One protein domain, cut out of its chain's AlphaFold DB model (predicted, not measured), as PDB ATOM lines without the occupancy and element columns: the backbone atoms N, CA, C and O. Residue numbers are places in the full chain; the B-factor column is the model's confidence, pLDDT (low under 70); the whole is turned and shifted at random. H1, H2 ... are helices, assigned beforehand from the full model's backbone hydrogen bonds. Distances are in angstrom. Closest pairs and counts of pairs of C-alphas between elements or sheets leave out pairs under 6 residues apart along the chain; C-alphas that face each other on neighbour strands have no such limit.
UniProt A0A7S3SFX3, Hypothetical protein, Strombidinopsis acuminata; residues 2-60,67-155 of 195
ATOM      1  N   GLU A   2      24.864  -9.389  39.257       48.66
ATOM      2  CA  GLU A   2      26.292  -9.070  39.453       48.66
ATOM      3  C   GLU A   2      26.910  -9.727  40.703       48.66
ATOM      4  O   GLU A   2      27.953 -10.366  40.603       48.66
ATOM      5  N   GLY A   3      26.221  -9.710  41.851       54.38
ATOM      6  CA  GLY A   3      26.700 -10.401  43.060       54.38
ATOM      7  C   GLY A   3      26.787 -11.931  42.929       54.38
ATOM      8  O   GLY A   3      27.705 -12.547  43.463       54.38
ATOM      9  N   ALA A   4      25.878 -12.551  42.169       65.19
ATOM     10  CA  ALA A   4      25.889 -13.996  41.940       65.19
ATOM     11  C   ALA A   4      27.019 -14.416  40.987       65.19
ATOM     12  O   ALA A   4      27.638 -15.455  41.200       65.19
ATOM     13  N   LEU A   5      27.328 -13.589  39.979       58.59
ATOM     14  CA  LEU A   5      28.470 -13.798  39.084       58.59
ATOM     15  C   LEU A   5      29.796 -13.664  39.834       58.59
ATOM     16  O   LEU A   5      30.675 -14.496  39.645       58.59
ATOM     17  N   GLY A   6      29.916 -12.682  40.732       61.84
ATOM     18  CA  GLY A   6      31.086 -12.550  41.599       61.84
ATOM     19  C   GLY A   6      31.317 -13.788  42.470       61.84
ATOM     20  O   GLY A   6      32.448 -14.254  42.591       61.84
ATOM     21  N   TRP A   7      30.244 -14.367  43.016       66.94
ATOM     22  CA  TRP A   7      30.324 -15.595  43.808       66.94
ATOM     23  C   TRP A   7      30.706 -16.810  42.952       66.94
ATOM     24  O   TRP A   7      31.618 -17.536  43.319       66.94
ATOM     25  N   LEU A   8      30.092 -16.984  41.776       63.41
ATOM     26  CA  LEU A   8      30.404 -18.068  40.833       63.41
ATOM     27  C   LEU A   8      31.848 -18.009  40.324       63.41
ATOM     28  O   LEU A   8      32.522 -19.035  40.280       63.41
ATOM     29  N   VAL A   9      32.327 -16.815  39.967       70.19
ATOM     30  CA  VAL A   9      33.718 -16.584  39.552       70.19
ATOM     31  C   VAL A   9      34.664 -16.850  40.717       70.19
ATOM     32  O   VAL A   9      35.673 -17.524  40.532       70.19
ATOM     33  N   GLY A  10      34.312 -16.396  41.924       67.44
ATOM     34  CA  GLY A  10      35.050 -16.707  43.145       67.44
ATOM     35  C   GLY A  10      35.156 -18.213  43.384       67.44
ATOM     36  O   GLY A  10      36.264 -18.717  43.534       67.44
ATOM     37  N   SER A  11      34.033 -18.935  43.333       69.75
ATOM     38  CA  SER A  11      33.957 -20.385  43.538       69.75
ATOM     39  C   SER A  11      34.734 -21.169  42.482       69.75
ATOM     40  O   SER A  11      35.575 -21.990  42.844       69.75
ATOM     41  N   ALA A  12      34.506 -20.883  41.194       70.00
ATOM     42  CA  ALA A  12      35.212 -21.523  40.084       70.00
ATOM     43  C   ALA A  12      36.721 -21.280  40.172       70.00
ATOM     44  O   ALA A  12      37.520 -22.170  39.892       70.00
ATOM     45  N   TRP A  13      37.123 -20.091  40.619       67.62
ATOM     46  CA  TRP A  13      38.526 -19.771  40.803       67.62
ATOM     47  C   TRP A  13      39.143 -20.447  42.025       67.62
ATOM     48  O   TRP A  13      40.262 -20.940  41.924       67.62
ATOM     49  N   THR A  14      38.438 -20.542  43.160       63.47
ATOM     50  CA  THR A  14      38.906 -21.387  44.273       63.47
ATOM     51  C   THR A  14      39.097 -22.824  43.822       63.47
ATOM     52  O   THR A  14      40.073 -23.430  44.232       63.47
ATOM     53  N   ASP A  15      38.253 -23.344  42.932       70.62
ATOM     54  CA  ASP A  15      38.405 -24.692  42.379       70.62
ATOM     55  C   ASP A  15      39.640 -24.808  41.465       70.62
ATOM     56  O   ASP A  15      40.405 -25.771  41.537       70.62
ATOM     57  N   VAL A  16      39.916 -23.782  40.651       68.06
ATOM     58  CA  VAL A  16      41.150 -23.697  39.850       68.06
ATOM     59  C   VAL A  16      42.384 -23.606  40.750       68.06
ATOM     60  O   VAL A  16      43.343 -24.343  40.540       68.06
ATOM     61  N   ILE A  17      42.366 -22.772  41.791       64.31
ATOM     62  CA  ILE A  17      43.463 -22.684  42.760       64.31
ATOM     63  C   ILE A  17      43.623 -24.012  43.488       64.31
ATOM     64  O   ILE A  17      44.741 -24.493  43.601       64.31
ATOM     65  N   VAL A  18      42.550 -24.628  43.973       67.06
ATOM     66  CA  VAL A  18      42.607 -25.899  44.707       67.06
ATOM     67  C   VAL A  18      43.093 -27.041  43.814       67.06
ATOM     68  O   VAL A  18      43.813 -27.911  44.289       67.06
ATOM     69  N   SER A  19      42.755 -27.029  42.524       67.38
ATOM     70  CA  SER A  19      43.242 -28.031  41.569       67.38
ATOM     71  C   SER A  19      44.690 -27.799  41.128       67.38
ATOM     72  O   SER A  19      45.384 -28.759  40.793       67.38
ATOM     73  N   TRP A  20      45.171 -26.552  41.129       63.22
ATOM     74  CA  TRP A  20      46.552 -26.217  40.761       63.22
ATOM     75  C   TRP A  20      47.538 -26.210  41.920       63.22
ATOM     76  O   TRP A  20      48.705 -26.572  41.726       63.22
ATOM     77  N   THR A  21      47.085 -25.776  43.091       55.56
ATOM     78  CA  THR A  21      47.855 -25.818  44.326       55.56
ATOM     79  C   THR A  21      47.790 -27.230  44.861       55.56
ATOM     80  O   THR A  21      46.742 -27.871  44.912       55.56
ATOM     81  N   SER A  22      48.943 -27.745  45.253       53.28
ATOM     82  CA  SER A  22      49.078 -29.093  45.777       53.28
ATOM     83  C   SER A  22      48.559 -29.177  47.216       53.28
ATOM     84  O   SER A  22      49.258 -29.610  48.122       53.28
ATOM     85  N   LEU A  23      47.311 -28.777  47.454       52.62
ATOM     86  CA  LEU A  23      46.625 -29.009  48.726       52.62
ATOM     87  C   LEU A  23      46.520 -30.510  49.046       52.62
ATOM     88  O   LEU A  23      46.330 -30.880  50.202       52.62
ATOM     89  N   VAL A  24      46.662 -31.365  48.026       54.84
ATOM     90  CA  VAL A  24      46.563 -32.826  48.130       54.84
ATOM     91  C   VAL A  24      47.928 -33.532  48.114       54.84
ATOM     92  O   VAL A  24      48.033 -34.620  48.676       54.84
ATOM     93  N   GLN A  25      48.985 -32.964  47.511       57.34
ATOM     94  CA  GLN A  25      50.321 -33.598  47.510       57.34
ATOM     95  C   GLN A  25      51.278 -32.922  48.489       57.34
ATOM     96  O   GLN A  25      51.183 -31.733  48.778       57.34
ATOM     97  N   TYR A  26      52.230 -33.712  48.978       63.75
ATOM     98  CA  TYR A  26      53.232 -33.282  49.943       63.75
ATOM     99  C   TYR A  26      54.006 -32.045  49.447       63.75
ATOM    100  O   TYR A  26      54.423 -32.026  48.281       63.75
ATOM    101  N   PRO A  27      54.243 -31.038  50.308       62.84
ATOM    102  CA  PRO A  27      54.985 -29.842  49.937       62.84
ATOM    103  C   PRO A  27      56.426 -30.230  49.604       62.84
ATOM    104  O   PRO A  27      57.231 -30.567  50.471       62.84
ATOM    105  N   THR A  28      56.743 -30.225  48.314       73.00
ATOM    106  CA  THR A  28      58.107 -30.382  47.810       73.00
ATOM    107  C   THR A  28      58.627 -29.024  47.368       73.00
ATOM    108  O   THR A  28      57.861 -28.174  46.922       73.00
ATOM    109  N   ILE A  29      59.946 -28.827  47.443       74.50
ATOM    110  CA  ILE A  29      60.608 -27.566  47.069       74.50
ATOM    111  C   ILE A  29      60.170 -27.092  45.669       74.50
ATOM    112  O   ILE A  29      59.931 -25.905  45.459       74.50
ATOM    113  N   GLY A  30      60.002 -28.021  44.719       77.50
ATOM    114  CA  GLY A  30      59.545 -27.705  43.363       77.50
ATOM    115  C   GLY A  30      58.120 -27.142  43.296       77.50
ATOM    116  O   GLY A  30      57.855 -26.254  42.489       77.50
ATOM    117  N   VAL A  31      57.219 -27.608  44.164       74.88
ATOM    118  CA  VAL A  31      55.844 -27.098  44.261       74.88
ATOM    119  C   VAL A  31      55.848 -25.688  44.849       74.88
ATOM    120  O   VAL A  31      55.262 -24.789  44.257       74.88
ATOM    121  N   THR A  32      56.627 -25.445  45.906       74.06
ATOM    122  CA  THR A  32      56.733 -24.113  46.524       74.06
ATOM    123  C   THR A  32      57.265 -23.057  45.549       74.06
ATOM    124  O   THR A  32      56.786 -21.925  45.543       74.06
ATOM    125  N   PHE A  33      58.220 -23.407  44.677       80.50
ATOM    126  CA  PHE A  33      58.684 -22.496  43.622       80.50
ATOM    127  C   PHE A  33      57.616 -22.210  42.565       80.50
ATOM    128  O   PHE A  33      57.540 -21.091  42.056       80.50
ATOM    129  N   LYS A  34      56.786 -23.202  42.233       79.62
ATOM    130  CA  LYS A  34      55.668 -23.026  41.305       79.62
ATOM    131  C   LYS A  34      54.606 -22.096  41.904       79.62
ATOM    132  O   LYS A  34      54.141 -21.193  41.210       79.62
ATOM    133  N   ASP A  35      54.302 -22.254  43.190       75.81
ATOM    134  CA  ASP A  35      53.363 -21.394  43.917       75.81
ATOM    135  C   ASP A  35      53.913 -19.968  44.095       75.81
ATOM    136  O   ASP A  35      53.181 -18.994  43.914       75.81
ATOM    137  N   LEU A  36      55.224 -19.818  44.326       80.19
ATOM    138  CA  LEU A  36      55.909 -18.518  44.309       80.19
ATOM    139  C   LEU A  36      55.802 -17.850  42.933       80.19
ATOM    140  O   LEU A  36      55.489 -16.663  42.841       80.19
ATOM    141  N   GLY A  37      56.038 -18.611  41.863       82.12
ATOM    142  CA  GLY A  37      55.894 -18.130  40.492       82.12
ATOM    143  C   GLY A  37      54.477 -17.640  40.204       82.12
ATOM    144  O   GLY A  37      54.306 -16.572  39.619       82.12
ATOM    145  N   LEU A  38      53.461 -18.370  40.677       80.12
ATOM    146  CA  LEU A  38      52.060 -17.977  40.549       80.12
ATOM    147  C   LEU A  38      51.747 -16.696  41.338       80.12
ATOM    148  O   LEU A  38      51.104 -15.798  40.800       80.12
ATOM    149  N   ALA A  39      52.227 -16.582  42.579       79.06
ATOM    150  CA  ALA A  39      52.028 -15.392  43.408       79.06
ATOM    151  C   ALA A  39      52.672 -14.144  42.783       79.06
ATOM    152  O   ALA A  39      52.054 -13.078  42.726       79.06
ATOM    153  N   ILE A  40      53.889 -14.278  42.243       80.81
ATOM    154  CA  ILE A  40      54.565 -13.198  41.515       80.81
ATOM    155  C   ILE A  40      53.791 -12.850  40.242       80.81
ATOM    156  O   ILE A  40      53.537 -11.674  40.001       80.81
ATOM    157  N   ALA A  41      53.377 -13.845  39.452       82.88
ATOM    158  CA  ALA A  41      52.620 -13.617  38.224       82.88
ATOM    159  C   ALA A  41      51.307 -12.869  38.500       82.88
ATOM    160  O   ALA A  41      51.042 -11.860  37.854       82.88
ATOM    161  N   LEU A  42      50.540 -13.288  39.512       79.38
ATOM    162  CA  LEU A  42      49.318 -12.603  39.942       79.38
ATOM    163  C   LEU A  42      49.596 -11.182  40.435       79.38
ATOM    164  O   LEU A  42      48.840 -10.264  40.120       79.38
ATOM    165  N   THR A  43      50.693 -10.978  41.166       77.75
ATOM    166  CA  THR A  43      51.094  -9.648  41.642       77.75
ATOM    167  C   THR A  43      51.447  -8.730  40.472       77.75
ATOM    168  O   THR A  43      50.969  -7.601  40.419       77.75
ATOM    169  N   VAL A  44      52.216  -9.217  39.493       80.69
ATOM    170  CA  VAL A  44      52.538  -8.469  38.270       80.69
ATOM    171  C   VAL A  44      51.270  -8.172  37.478       80.69
ATOM    172  O   VAL A  44      51.072  -7.028  37.085       80.69
ATOM    173  N   SER A  45      50.377  -9.147  37.291       82.00
ATOM    174  CA  SER A  45      49.088  -8.928  36.626       82.00
ATOM    175  C   SER A  45      48.235  -7.884  37.346       82.00
ATOM    176  O   SER A  45      47.643  -7.037  36.684       82.00
ATOM    177  N   GLY A  46      48.209  -7.891  38.682       77.56
ATOM    178  CA  GLY A  46      47.528  -6.877  39.489       77.56
ATOM    179  C   GLY A  46      48.141  -5.483  39.340       77.56
ATOM    180  O   GLY A  46      47.409  -4.513  39.172       77.56
ATOM    181  N   VAL A  47      49.473  -5.367  39.333       78.69
ATOM    182  CA  VAL A  47      50.165  -4.085  39.103       78.69
ATOM    183  C   VAL A  47      49.920  -3.579  37.685       78.69
ATOM    184  O   VAL A  47      49.590  -2.412  37.510       78.69
ATOM    185  N   VAL A  48      50.040  -4.443  36.676       83.88
ATOM    186  CA  VAL A  48      49.754  -4.100  35.279       83.88
ATOM    187  C   VAL A  48      48.306  -3.634  35.141       83.88
ATOM    188  O   VAL A  48      48.071  -2.586  34.547       83.88
ATOM    189  N   TRP A  49      47.355  -4.348  35.749       81.69
ATOM    190  CA  TRP A  49      45.950  -3.944  35.798       81.69
ATOM    191  C   TRP A  49      45.786  -2.545  36.403       81.69
ATOM    192  O   TRP A  49      45.219  -1.675  35.751       81.69
ATOM    193  N   LEU A  50      46.360  -2.302  37.587       77.44
ATOM    194  CA  LEU A  50      46.312  -1.001  38.262       77.44
ATOM    195  C   LEU A  50      46.948   0.127  37.441       77.44
ATOM    196  O   LEU A  50      46.460   1.255  37.479       77.44
ATOM    197  N   LEU A  51      48.024  -0.152  36.701       79.75
ATOM    198  CA  LEU A  51      48.640   0.824  35.803       79.75
ATOM    199  C   LEU A  51      47.707   1.166  34.636       79.75
ATOM    200  O   LEU A  51      47.560   2.340  34.313       79.75
ATOM    201  N   PHE A  52      47.044   0.174  34.037       79.56
ATOM    202  CA  PHE A  52      46.082   0.414  32.960       79.56
ATOM    203  C   PHE A  52      44.830   1.153  33.446       79.56
ATOM    204  O   PHE A  52      44.391   2.094  32.789       79.56
ATOM    205  N   THR A  53      44.269   0.779  34.598       72.50
ATOM    206  CA  THR A  53      43.051   1.406  35.130       72.50
ATOM    207  C   THR A  53      43.306   2.780  35.739       72.50
ATOM    208  O   THR A  53      42.527   3.700  35.510       72.50
ATOM    209  N   GLY A  54      44.421   2.958  36.454       64.81
ATOM    210  CA  GLY A  54      44.791   4.238  37.064       64.81
ATOM    211  C   GLY A  54      45.161   5.323  36.048       64.81
ATOM    212  O   GLY A  54      45.068   6.506  36.363       64.81
ATOM    213  N   LEU A  55      45.547   4.943  34.824       58.16
ATOM    214  CA  LEU A  55      45.731   5.877  33.707       58.16
ATOM    215  C   LEU A  55      44.405   6.255  33.025       58.16
ATOM    216  O   LEU A  55      44.312   7.338  32.453       58.16
ATOM    217  N   GLY A  56      43.389   5.387  33.082       52.94
ATOM    218  CA  GLY A  56      42.072   5.637  32.486       52.94
ATOM    219  C   GLY A  56      41.172   6.541  33.332       52.94
ATOM    220  O   GLY A  56      40.452   7.373  32.785       52.94
ATOM    221  N   GLU A  57      41.255   6.436  34.663       53.34
ATOM    222  CA  GLU A  57      40.371   7.158  35.599       53.34
ATOM    223  C   GLU A  57      40.582   8.688  35.559       53.34
ATOM    224  O   GLU A  57      39.631   9.436  35.757       53.34
ATOM    225  N   GLN A  58      41.780   9.175  35.193       51.16
ATOM    226  CA  GLN A  58      42.039  10.617  35.014       51.16
ATOM    227  C   GLN A  58      41.428  11.216  33.736       51.16
ATOM    228  O   GLN A  58      41.374  12.436  33.605       51.16
ATOM    229  N   ILE A  59      41.003  10.387  32.775       52.25
ATOM    230  CA  ILE A  59      40.503  10.844  31.467       52.25
ATOM    231  C   ILE A  59      38.963  10.783  31.405       52.25
ATOM    232  O   ILE A  59      38.354  11.486  30.602       52.25
ATOM    233  N   GLU A  60      38.311   9.991  32.266       49.94
ATOM    234  CA  GLU A  60      36.857   9.745  32.223       49.94
ATOM    235  C   GLU A  60      36.005  10.516  33.251       49.94
ATOM    236  O   GLU A  60      34.776  10.444  33.165       49.94
ATOM    237  N   ARG A  67      27.975   2.453  35.048       69.00
ATOM    238  CA  ARG A  67      28.188   0.989  35.044       69.00
ATOM    239  C   ARG A  67      29.640   0.538  34.996       69.00
ATOM    240  O   ARG A  67      30.050  -0.262  35.833       69.00
ATOM    241  N   GLY A  68      30.437   1.115  34.095       70.81
ATOM    242  CA  GLY A  68      31.853   0.753  33.954       70.81
ATOM    243  C   GLY A  68      32.654   0.962  35.242       70.81
ATOM    244  O   GLY A  68      33.449   0.109  35.616       70.81
ATOM    245  N   HIS A  69      32.371   2.036  35.985       71.94
ATOM    246  CA  HIS A  69      33.067   2.339  37.238       71.94
ATOM    247  C   HIS A  69      32.805   1.295  38.340       71.94
ATOM    248  O   HIS A  69      33.723   0.900  39.057       71.94
ATOM    249  N   VAL A  70      31.567   0.794  38.449       73.62
ATOM    250  CA  VAL A  70      31.196  -0.233  39.440       73.62
ATOM    251  C   VAL A  70      31.856  -1.571  39.105       73.62
ATOM    252  O   VAL A  70      32.386  -2.246  39.990       73.62
ATOM    253  N   GLU A  71      31.882  -1.934  37.822       76.38
ATOM    254  CA  GLU A  71      32.526  -3.160  37.339       76.38
ATOM    255  C   GLU A  71      34.046  -3.121  37.557       76.38
ATOM    256  O   GLU A  71      34.627  -4.078  38.075       76.38
ATOM    257  N   LEU A  72      34.687  -1.989  37.250       75.69
ATOM    258  CA  LEU A  72      36.123  -1.785  37.444       75.69
ATOM    259  C   LEU A  72      36.512  -1.828  38.928       75.69
ATOM    260  O   LEU A  72      37.525  -2.427  39.298       75.69
ATOM    261  N   TYR A  73      35.680  -1.235  39.786       74.00
ATOM    262  CA  TYR A  73      35.847  -1.276  41.235       74.00
ATOM    263  C   TYR A  73      35.769  -2.708  41.776       74.00
ATOM    264  O   TYR A  73      36.627  -3.138  42.556       74.00
ATOM    265  N   PHE A  74      34.769  -3.476  41.333       77.12
ATOM    266  CA  PHE A  74      34.605  -4.871  41.732       77.12
ATOM    267  C   PHE A  74      35.785  -5.733  41.270       77.12
ATOM    268  O   PHE A  74      36.335  -6.507  42.056       77.12
ATOM    269  N   LEU A  75      36.228  -5.552  40.023       78.69
ATOM    270  CA  LEU A  75      37.350  -6.292  39.452       78.69
ATOM    271  C   LEU A  75      38.669  -5.976  40.169       78.69
ATOM    272  O   LEU A  75      39.436  -6.884  40.482       78.69
ATOM    273  N   THR A  76      38.901  -4.711  40.515       77.00
ATOM    274  CA  THR A  76      40.094  -4.288  41.265       77.00
ATOM    275  C   THR A  76      40.115  -4.900  42.668       77.00
ATOM    276  O   THR A  76      41.147  -5.414  43.107       77.00
ATOM    277  N   ARG A  77      38.966  -4.938  43.357       76.25
ATOM    278  CA  ARG A  77      38.835  -5.627  44.652       76.25
ATOM    279  C   ARG A  77      39.049  -7.134  44.542       76.25
ATOM    280  O   ARG A  77      39.728  -7.705  45.394       76.25
ATOM    281  N   ALA A  78      38.518  -7.769  43.499       76.88
ATOM    282  CA  ALA A  78      38.735  -9.189  43.243       76.88
ATOM    283  C   ALA A  78      40.224  -9.490  43.007       76.88
ATOM    284  O   ALA A  78      40.770 -10.402  43.621       76.88
ATOM    285  N   MET A  79      40.919  -8.673  42.209       74.88
ATOM    286  CA  MET A  79      42.362  -8.808  41.976       74.88
ATOM    287  C   MET A  79      43.176  -8.642  43.261       74.88
ATOM    288  O   MET A  79      44.057  -9.457  43.534       74.88
ATOM    289  N   ALA A  80      42.856  -7.648  44.095       75.50
ATOM    290  CA  ALA A  80      43.506  -7.476  45.393       75.50
ATOM    291  C   ALA A  80      43.298  -8.694  46.310       75.50
ATOM    292  O   ALA A  80      44.239  -9.147  46.966       75.50
ATOM    293  N   PHE A  81      42.088  -9.261  46.313       76.12
ATOM    294  CA  PHE A  81      41.786 -10.495  47.035       76.12
ATOM    295  C   PHE A  81      42.605 -11.682  46.506       76.12
ATOM    296  O   PHE A  81      43.213 -12.397  47.301       76.12
ATOM    297  N   PHE A  82      42.695 -11.864  45.184       76.00
ATOM    298  CA  PHE A  82      43.473 -12.952  44.581       76.00
ATOM    299  C   PHE A  82      44.965 -12.848  44.882       76.00
ATOM    300  O   PHE A  82      45.591 -13.850  45.232       76.00
ATOM    301  N   VAL A  83      45.528 -11.642  44.798       78.88
ATOM    302  CA  VAL A  83      46.930 -11.405  45.155       78.88
ATOM    303  C   VAL A  83      47.141 -11.757  46.625       78.88
ATOM    304  O   VAL A  83      48.004 -12.579  46.930       78.88
ATOM    305  N   GLY A  84      46.306 -11.239  47.529       75.00
ATOM    306  CA  GLY A  84      46.390 -11.554  48.957       75.00
ATOM    307  C   GLY A  84      46.301 -13.056  49.249       75.00
ATOM    308  O   GLY A  84      47.122 -13.594  49.988       75.00
ATOM    309  N   TRP A  85      45.363 -13.759  48.612       75.75
ATOM    310  CA  TRP A  85      45.188 -15.202  48.786       75.75
ATOM    311  C   TRP A  85      46.379 -16.022  48.273       75.75
ATOM    312  O   TRP A  85      46.766 -17.019  48.891       75.75
ATOM    313  N   SER A  86      46.999 -15.590  47.171       78.25
ATOM    314  CA  SER A  86      48.198 -16.238  46.628       78.25
ATOM    315  C   SER A  86      49.377 -16.152  47.606       78.25
ATOM    316  O   SER A  86      50.057 -17.149  47.844       78.25
ATOM    317  N   TRP A  87      49.543 -15.004  48.271       77.38
ATOM    318  CA  TRP A  87      50.561 -14.806  49.303       77.38
ATOM    319  C   TRP A  87      50.289 -15.627  50.562       77.38
ATOM    320  O   TRP A  87      51.215 -16.227  51.098       77.38
ATOM    321  N   ILE A  88      49.032 -15.726  51.010       75.94
ATOM    322  CA  ILE A  88      48.666 -16.591  52.146       75.94
ATOM    323  C   ILE A  88      48.989 -18.059  51.835       75.94
ATOM    324  O   ILE A  88      49.541 -18.759  52.685       75.94
ATOM    325  N   SER A  89      48.690 -18.512  50.613       74.38
ATOM    326  CA  SER A  89      48.983 -19.880  50.166       74.38
ATOM    327  C   SER A  89      50.492 -20.147  50.155       74.38
ATOM    328  O   SER A  89      50.950 -21.107  50.769       74.38
ATOM    329  N   LEU A  90      51.275 -19.228  49.585       73.31
ATOM    330  CA  LEU A  90      52.736 -19.303  49.594       73.31
ATOM    331  C   LEU A  90      53.311 -19.318  51.019       73.31
ATOM    332  O   LEU A  90      54.177 -20.135  51.332       73.31
ATOM    333  N   CYS A  91      52.839 -18.431  51.900       74.06
ATOM    334  CA  CYS A  91      53.274 -18.386  53.294       74.06
ATOM    335  C   CYS A  91      52.980 -19.702  54.011       74.06
ATOM    336  O   CYS A  91      53.844 -20.196  54.735       74.06
ATOM    337  N   ARG A  92      51.797 -20.291  53.797       74.25
ATOM    338  CA  ARG A  92      51.453 -21.613  54.331       74.25
ATOM    339  C   ARG A  92      52.451 -22.665  53.848       74.25
ATOM    340  O   ARG A  92      52.971 -23.411  54.673       74.25
ATOM    341  N   ASP A  93      52.764 -22.697  52.559       74.88
ATOM    342  CA  ASP A  93      53.628 -23.735  51.993       74.88
ATOM    343  C   ASP A  93      55.087 -23.579  52.466       74.88
ATOM    344  O   ASP A  93      55.709 -24.558  52.879       74.88
ATOM    345  N   ILE A  94      55.605 -22.349  52.558       72.81
ATOM    346  CA  ILE A  94      56.920 -22.059  53.161       72.81
ATOM    347  C   ILE A  94      56.951 -22.452  54.645       72.81
ATOM    348  O   ILE A  94      57.926 -23.046  55.105       72.81
ATOM    349  N   SER A  95      55.879 -22.162  55.385       70.19
ATOM    350  CA  SER A  95      55.732 -22.538  56.800       70.19
ATOM    351  C   SER A  95      55.812 -24.053  56.976       70.19
ATOM    352  O   SER A  95      56.521 -24.546  57.853       70.19
ATOM    353  N   THR A  96      55.148 -24.801  56.087       70.31
ATOM    354  CA  THR A  96      55.190 -26.268  56.098       70.31
ATOM    355  C   THR A  96      56.586 -26.818  55.817       70.31
ATOM    356  O   THR A  96      57.034 -27.748  56.486       70.31
ATOM    357  N   LEU A  97      57.306 -26.194  54.883       72.31
ATOM    358  CA  LEU A  97      58.658 -26.584  54.510       72.31
ATOM    359  C   LEU A  97      59.665 -26.281  55.633       72.31
ATOM    360  O   LEU A  97      60.525 -27.106  55.938       72.31
ATOM    361  N   LEU A  98      59.532 -25.123  56.288       70.50
ATOM    362  CA  LEU A  98      60.362 -24.720  57.429       70.50
ATOM    363  C   LEU A  98      60.141 -25.622  58.644       70.50
ATOM    364  O   LEU A  98      61.108 -26.052  59.270       70.50
ATOM    365  N   ALA A  99      58.886 -25.946  58.954       70.00
ATOM    366  CA  ALA A  99      58.548 -26.849  60.049       70.00
ATOM    367  C   ALA A  99      59.077 -28.275  59.830       70.00
ATOM    368  O   ALA A  99      59.335 -28.988  60.795       70.00
ATOM    369  N   TYR A 100      59.265 -28.690  58.575       68.94
ATOM    370  CA  TYR A 100      59.907 -29.963  58.254       68.94
ATOM    371  C   TYR A 100      61.425 -29.934  58.495       68.94
ATOM    372  O   TYR A 100      62.019 -30.953  58.844       68.94
ATOM    373  N   HIS A 101      62.062 -28.774  58.315       70.19
ATOM    374  CA  HIS A 101      63.506 -28.617  58.492       70.19
ATOM    375  C   HIS A 101      63.914 -28.451  59.967       70.19
ATOM    376  O   HIS A 101      65.017 -28.844  60.344       70.19
ATOM    377  N   ASP A 102      63.044 -27.887  60.810       68.12
ATOM    378  CA  ASP A 102      63.314 -27.671  62.234       68.12
ATOM    379  C   ASP A 102      62.564 -28.693  63.108       68.12
ATOM    380  O   ASP A 102      61.395 -28.530  63.462       68.12
ATOM    381  N   SER A 103      63.243 -29.787  63.453       60.06
ATOM    382  CA  SER A 103      62.670 -30.922  64.192       60.06
ATOM    383  C   SER A 103      62.352 -30.624  65.664       60.06
ATOM    384  O   SER A 103      61.740 -31.455  66.338       60.06
ATOM    385  N   ALA A 104      62.747 -29.457  66.183       66.31
ATOM    386  CA  ALA A 104      62.724 -29.188  67.616       66.31
ATOM    387  C   ALA A 104      61.347 -28.764  68.165       66.31
ATOM    388  O   ALA A 104      61.056 -29.080  69.317       66.31
ATOM    389  N   THR A 105      60.475 -28.089  67.394       57.56
ATOM    390  CA  THR A 105      59.119 -27.686  67.863       57.56
ATOM    391  C   THR A 105      58.090 -27.477  66.724       57.56
ATOM    392  O   THR A 105      57.714 -26.347  66.406       57.56
ATOM    393  N   PRO A 106      57.546 -28.549  66.119       56.03
ATOM    394  CA  PRO A 106      56.770 -28.452  64.874       56.03
ATOM    395  C   PRO A 106      55.413 -27.728  64.998       56.03
ATOM    396  O   PRO A 106      54.984 -27.055  64.067       56.03
ATOM    397  N   VAL A 107      54.716 -27.814  66.137       56.53
ATOM    398  CA  VAL A 107      53.304 -27.368  66.226       56.53
ATOM    399  C   VAL A 107      53.155 -25.877  66.564       56.53
ATOM    400  O   VAL A 107      52.225 -25.215  66.102       56.53
ATOM    401  N   ARG A 108      54.077 -25.311  67.353       55.19
ATOM    402  CA  ARG A 108      53.959 -23.931  67.864       55.19
ATOM    403  C   ARG A 108      54.338 -22.876  66.814       55.19
ATOM    404  O   ARG A 108      53.790 -21.777  66.846       55.19
ATOM    405  N   ASN A 109      55.203 -23.230  65.862       64.00
ATOM    406  CA  ASN A 109      55.585 -22.354  64.751       64.00
ATOM    407  C   ASN A 109      54.467 -22.226  63.700       64.00
ATOM    408  O   ASN A 109      54.219 -21.133  63.197       64.00
ATOM    409  N   TYR A 110      53.722 -23.306  63.445       60.62
ATOM    410  CA  TYR A 110      52.636 -23.329  62.459       60.62
ATOM    411  C   TYR A 110      51.488 -22.376  62.796       60.62
ATOM    412  O   TYR A 110      51.051 -21.599  61.951       60.62
ATOM    413  N   VAL A 111      51.004 -22.413  64.040       60.97
ATOM    414  CA  VAL A 111      49.881 -21.564  64.468       60.97
ATOM    415  C   VAL A 111      50.283 -20.089  64.455       60.97
ATOM    416  O   VAL A 111      49.501 -19.249  64.017       60.97
ATOM    417  N   GLY A 112      51.518 -19.774  64.863       65.75
ATOM    418  CA  GLY A 112      52.052 -18.413  64.807       65.75
ATOM    419  C   GLY A 112      52.169 -17.887  63.376       65.75
ATOM    420  O   GLY A 112      51.770 -16.760  63.105       65.75
ATOM    421  N   GLN A 113      52.645 -18.708  62.441       62.09
ATOM    422  CA  GLN A 113      52.815 -18.306  61.042       62.09
ATOM    423  C   GLN A 113      51.479 -18.165  60.302       62.09
ATOM    424  O   GLN A 113      51.289 -17.202  59.562       62.09
ATOM    425  N   VAL A 114      50.514 -19.054  60.562       63.53
ATOM    426  CA  VAL A 114      49.145 -18.923  60.039       63.53
ATOM    427  C   VAL A 114      48.466 -17.682  60.618       63.53
ATOM    428  O   VAL A 114      47.857 -16.929  59.867       63.53
ATOM    429  N   ALA A 115      48.623 -17.408  61.917       66.25
ATOM    430  CA  ALA A 115      48.093 -16.194  62.534       66.25
ATOM    431  C   ALA A 115      48.721 -14.921  61.944       66.25
ATOM    432  O   ALA A 115      48.010 -13.951  61.696       66.25
ATOM    433  N   VAL A 116      50.026 -14.930  61.654       68.38
ATOM    434  CA  VAL A 116      50.713 -13.812  60.991       68.38
ATOM    435  C   VAL A 116      50.229 -13.637  59.552       68.38
ATOM    436  O   VAL A 116      49.978 -12.509  59.149       68.38
ATOM    437  N   ALA A 117      50.017 -14.714  58.792       65.50
ATOM    438  CA  ALA A 117      49.455 -14.635  57.441       65.50
ATOM    439  C   ALA A 117      48.004 -14.117  57.446       65.50
ATOM    440  O   ALA A 117      47.646 -13.262  56.634       65.50
ATOM    441  N   PHE A 118      47.189 -14.568  58.405       64.88
ATOM    442  CA  PHE A 118      45.824 -14.081  58.618       64.88
ATOM    443  C   PHE A 118      45.762 -12.652  59.154       64.88
ATOM    444  O   PHE A 118      44.752 -11.992  58.951       64.88
ATOM    445  N   ALA A 119      46.802 -12.162  59.826       70.19
ATOM    446  CA  ALA A 119      46.890 -10.766  60.235       70.19
ATOM    447  C   ALA A 119      47.382  -9.884  59.079       70.19
ATOM    448  O   ALA A 119      46.792  -8.841  58.799       70.19
ATOM    449  N   LEU A 120      48.428 -10.323  58.371       68.88
ATOM    450  CA  LEU A 120      49.062  -9.570  57.292       68.88
ATOM    451  C   LEU A 120      48.190  -9.470  56.047       68.88
ATOM    452  O   LEU A 120      48.189  -8.413  55.436       68.88
ATOM    453  N   GLY A 121      47.436 -10.509  55.679       70.12
ATOM    454  CA  GLY A 121      46.558 -10.463  54.505       70.12
ATOM    455  C   GLY A 121      45.534  -9.323  54.600       70.12
ATOM    456  O   GLY A 121      45.615  -8.372  53.823       70.12
ATOM    457  N   PRO A 122      44.628  -9.347  55.594       68.56
ATOM    458  CA  PRO A 122      43.668  -8.276  55.836       68.56
ATOM    459  C   PRO A 122      44.334  -6.929  56.113       68.56
ATOM    460  O   PRO A 122      43.848  -5.919  55.613       68.56
ATOM    461  N   MET A 123      45.453  -6.880  56.853       69.31
ATOM    462  CA  MET A 123      46.162  -5.614  57.075       69.31
ATOM    463  C   MET A 123      46.720  -5.024  55.783       69.31
ATOM    464  O   MET A 123      46.601  -3.819  55.585       69.31
ATOM    465  N   LEU A 124      47.282  -5.840  54.891       68.81
ATOM    466  CA  LEU A 124      47.796  -5.390  53.601       68.81
ATOM    467  C   LEU A 124      46.651  -4.920  52.703       68.81
ATOM    468  O   LEU A 124      46.763  -3.875  52.072       68.81
ATOM    469  N   THR A 125      45.526  -5.640  52.681       69.38
ATOM    470  CA  THR A 125      44.337  -5.222  51.928       69.38
ATOM    471  C   THR A 125      43.780  -3.902  52.461       69.38
ATOM    472  O   THR A 125      43.531  -2.988  51.680       69.38
ATOM    473  N   VAL A 126      43.637  -3.758  53.782       72.25
ATOM    474  CA  VAL A 126      43.192  -2.506  54.417       72.25
ATOM    475  C   VAL A 126      44.182  -1.378  54.141       72.25
ATOM    476  O   VAL A 126      43.764  -0.258  53.858       72.25
ATOM    477  N   TRP A 127      45.483  -1.657  54.192       75.75
ATOM    478  CA  TRP A 127      46.522  -0.676  53.904       75.75
ATOM    479  C   TRP A 127      46.480  -0.210  52.447       75.75
ATOM    480  O   TRP A 127      46.489   0.993  52.210       75.75
ATOM    481  N   LEU A 128      46.337  -1.125  51.483       72.75
ATOM    482  CA  LEU A 128      46.192  -0.789  50.063       72.75
ATOM    483  C   LEU A 128      44.922   0.023  49.793       72.75
ATOM    484  O   LEU A 128      44.980   1.021  49.080       72.75
ATOM    485  N   VAL A 129      43.793  -0.349  50.406       75.12
ATOM    486  CA  VAL A 129      42.541   0.418  50.297       75.12
ATOM    487  C   VAL A 129      42.713   1.822  50.877       75.12
ATOM    488  O   VAL A 129      42.285   2.796  50.266       75.12
ATOM    489  N   ARG A 130      43.368   1.957  52.035       78.19
ATOM    490  CA  ARG A 130      43.637   3.272  52.634       78.19
ATOM    491  C   ARG A 130      44.612   4.108  51.811       78.19
ATOM    492  O   ARG A 130      44.413   5.312  51.704       78.19
ATOM    493  N   ALA A 131      45.636   3.487  51.233       76.56
ATOM    494  CA  ALA A 131      46.583   4.165  50.356       76.56
ATOM    495  C   ALA A 131      45.893   4.698  49.090       76.56
ATOM    496  O   ALA A 131      46.197   5.807  48.661       76.56
ATOM    497  N   ASP A 132      44.934   3.950  48.534       78.12
ATOM    498  CA  ASP A 132      44.136   4.402  47.392       78.12
ATOM    499  C   ASP A 132      43.250   5.606  47.747       78.12
ATOM    500  O   ASP A 132      43.274   6.618  47.048       78.12
ATOM    501  N   VAL A 133      42.547   5.551  48.885       78.31
ATOM    502  CA  VAL A 133      41.725   6.674  49.374       78.31
ATOM    503  C   VAL A 133      42.574   7.927  49.595       78.31
ATOM    504  O   VAL A 133      42.230   8.992  49.092       78.31
ATOM    505  N   ALA A 134      43.724   7.794  50.263       80.31
ATOM    506  CA  ALA A 134      44.635   8.916  50.489       80.31
ATOM    507  C   ALA A 134      45.131   9.531  49.169       80.31
ATOM    508  O   ALA A 134      45.223  10.750  49.034       80.31
ATOM    509  N   ARG A 135      45.406   8.694  48.160       82.94
ATOM    510  CA  ARG A 135      45.842   9.157  46.839       82.94
ATOM    511  C   ARG A 135      44.744   9.927  46.103       82.94
ATOM    512  O   ARG A 135      45.053  10.911  45.435       82.94
ATOM    513  N   ARG A 136      43.481   9.505  46.232       78.31
ATOM    514  CA  ARG A 136      42.318  10.202  45.655       78.31
ATOM    515  C   ARG A 136      42.112  11.575  46.299       78.31
ATOM    516  O   ARG A 136      41.928  12.553  45.582       78.31
ATOM    517  N   GLU A 137      42.220  11.670  47.624       86.12
ATOM    518  CA  GLU A 137      42.119  12.949  48.345       86.12
ATOM    519  C   GLU A 137      43.211  13.944  47.923       86.12
ATOM    520  O   GLU A 137      42.929  15.123  47.691       86.12
ATOM    521  N   ASP A 138      44.451  13.473  47.768       87.00
ATOM    522  CA  ASP A 138      45.564  14.306  47.305       87.00
ATOM    523  C   ASP A 138      45.356  14.819  45.872       87.00
ATOM    524  O   ASP A 138      45.707  15.961  45.564       87.00
ATOM    525  N   LEU A 139      44.787  13.996  44.984       85.00
ATOM    526  CA  LEU A 139      44.458  14.407  43.618       85.00
ATOM    527  C   LEU A 139      43.325  15.439  43.596       85.00
ATOM    528  O   LEU A 139      43.454  16.449  42.902       85.00
ATOM    529  N   ALA A 140      42.278  15.249  44.404       86.19
ATOM    530  CA  ALA A 140      41.169  16.195  44.515       86.19
ATOM    531  C   ALA A 140      41.641  17.577  44.999       86.19
ATOM    532  O   ALA A 140      41.330  18.591  44.374       86.19
ATOM    533  N   ARG A 141      42.498  17.633  46.032       90.19
ATOM    534  CA  ARG A 141      43.083  18.908  46.496       90.19
ATOM    535  C   ARG A 141      43.912  19.600  45.417       90.19
ATOM    536  O   ARG A 141      43.882  20.822  45.301       90.19
ATOM    537  N   ARG A 142      44.668  18.841  44.619       90.12
ATOM    538  CA  ARG A 142      45.448  19.408  43.503       90.12
ATOM    539  C   ARG A 142      44.542  19.982  42.415       90.12
ATOM    540  O   ARG A 142      44.872  21.034  41.871       90.12
ATOM    541  N   ALA A 143      43.416  19.330  42.127       87.88
ATOM    542  CA  ALA A 143      42.429  19.822  41.172       87.88
ATOM    543  C   ALA A 143      41.759  21.123  41.653       87.88
ATOM    544  O   ALA A 143      41.660  22.076  40.880       87.88
ATOM    545  N   GLU A 144      41.386  21.216  42.936       90.56
ATOM    546  CA  GLU A 144      40.827  22.443  43.528       90.56
ATOM    547  C   GLU A 144      41.799  23.628  43.437       90.56
ATOM    548  O   GLU A 144      41.414  24.726  43.033       90.56
ATOM    549  N   ILE A 145      43.080  23.406  43.757       91.31
ATOM    550  CA  ILE A 145      44.114  24.446  43.658       91.31
ATOM    551  C   ILE A 145      44.271  24.916  42.206       91.31
ATOM    552  O   ILE A 145      44.316  26.122  41.957       91.31
ATOM    553  N   ALA A 146      44.304  23.988  41.243       88.69
ATOM    554  CA  ALA A 146      44.403  24.322  39.824       88.69
ATOM    555  C   ALA A 146      43.189  25.132  39.329       88.69
ATOM    556  O   ALA A 146      43.354  26.106  38.592       88.69
ATOM    557  N   HIS A 147      41.979  24.788  39.780       88.19
ATOM    558  CA  HIS A 147      40.757  25.521  39.447       88.19
ATOM    559  C   HIS A 147      40.761  26.953  40.016       88.19
ATOM    560  O   HIS A 147      40.427  27.911  39.311       88.19
ATOM    561  N   CYS A 148      41.183  27.130  41.274       88.25
ATOM    562  CA  CYS A 148      41.337  28.452  41.892       88.25
ATOM    563  C   CYS A 148      42.380  29.310  41.165       88.25
ATOM    564  O   CYS A 148      42.147  30.497  40.933       88.25
ATOM    565  N   GLN A 149      43.503  28.709  40.759       91.31
ATOM    566  CA  GLN A 149      44.557  29.403  40.022       91.31
ATOM    567  C   GLN A 149      44.073  29.864  38.637       91.31
ATOM    568  O   GLN A 149      44.273  31.022  38.279       91.31
ATOM    569  N   SER A 150      43.357  29.007  37.902       89.38
ATOM    570  CA  SER A 150      42.748  29.377  36.616       89.38
ATOM    571  C   SER A 150      41.694  30.484  36.762       89.38
ATOM    572  O   SER A 150      41.630  31.393  35.935       89.38
ATOM    573  N   SER A 151      40.909  30.464  37.846       87.00
ATOM    574  CA  SER A 151      39.906  31.503  38.124       87.00
ATOM    575  C   SER A 151      40.536  32.872  38.425       87.00
ATOM    576  O   SER A 151      39.962  33.895  38.058       87.00
ATOM    577  N   MET A 152      41.716  32.910  39.060       81.19
ATOM    578  CA  MET A 152      42.461  34.157  39.290       81.19
ATOM    579  C   MET A 152      43.029  34.748  37.994       81.19
ATOM    580  O   MET A 152      43.001  35.963  37.827       81.19
ATOM    581  N   GLU A 153      43.491  33.909  37.065       79.75
ATOM    582  CA  GLU A 153      44.084  34.356  35.794       79.75
ATOM    583  C   GLU A 153      43.039  34.985  34.851       79.75
ATOM    584  O   GLU A 153      43.311  35.980  34.187       79.75
ATOM    585  N   ILE A 154      41.800  34.481  34.854       77.50
ATOM    586  CA  ILE A 154      40.681  35.071  34.090       77.50
ATOM    587  C   ILE A 154      40.205  36.396  34.718       77.50
ATOM    588  O   ILE A 154      39.652  37.257  34.031       77.50
ATOM    589  N   ALA A 155      40.419  36.569  36.024       67.31
ATOM    590  CA  ALA A 155      40.025  37.760  36.761       67.31
ATOM    591  C   ALA A 155      41.052  38.904  36.690       67.31
ATOM    592  O   ALA A 155      40.779  39.955  37.265       67.31
TER     593      ALA A 155
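This is residues 2 to 60 and 67 to 155 of the 195 residues of the protein "Hypothetical protein" of Strombidinopsis acuminata (UniProt A0A7S3SFX3). Three long helices run side by side, H3 between H2 and H4, with the shorter H1 beside H3; residues 130 to 138 and 140 to 155 stick out as an arm along H4. The printed part has 148 residues and is all helix, H1 to H4 in order. It is a loose rod, 77 by 34 by 24 A, radius of gyration of the C-alphas 20.9 A.

H1, residues 2 to 20, touches no helix but is near H3, residues 68 to 101. H2, residues 29 to 60, touches H3, closest C-alphas Ala 39 and Ser 86, 5.1 A, at a shallow tilt of 21 degrees, opposite ways. H3 and H4, residues 106 to 154, form a hairpin, at a shallow tilt of 30 degrees, opposite ways; H4 touches with residues 106 to 125 alone, closest C-alphas Ala 99 and Pro 106, 5.4 A. H2 and H4 are apart. Every O i to N i+4 pair is within hydrogen-bond range in H1 and H3, 26 of 28 in H2, 41 of 45 in H4.

H1 spans 26.6 A from C-alpha 2 at (26.292, -9.070, 39.453), H2 46.7 A, H3 49.7 A, and H4 72.4 A to C-alpha 154 at (40.681, 35.071, 34.090).

Residues 61 to 66 are not printed; C-alphas 60 and 67 are 12.6 A apart. Mean pLDDT of the printed part is 72.2, with residues 102 to 118 among those under 70.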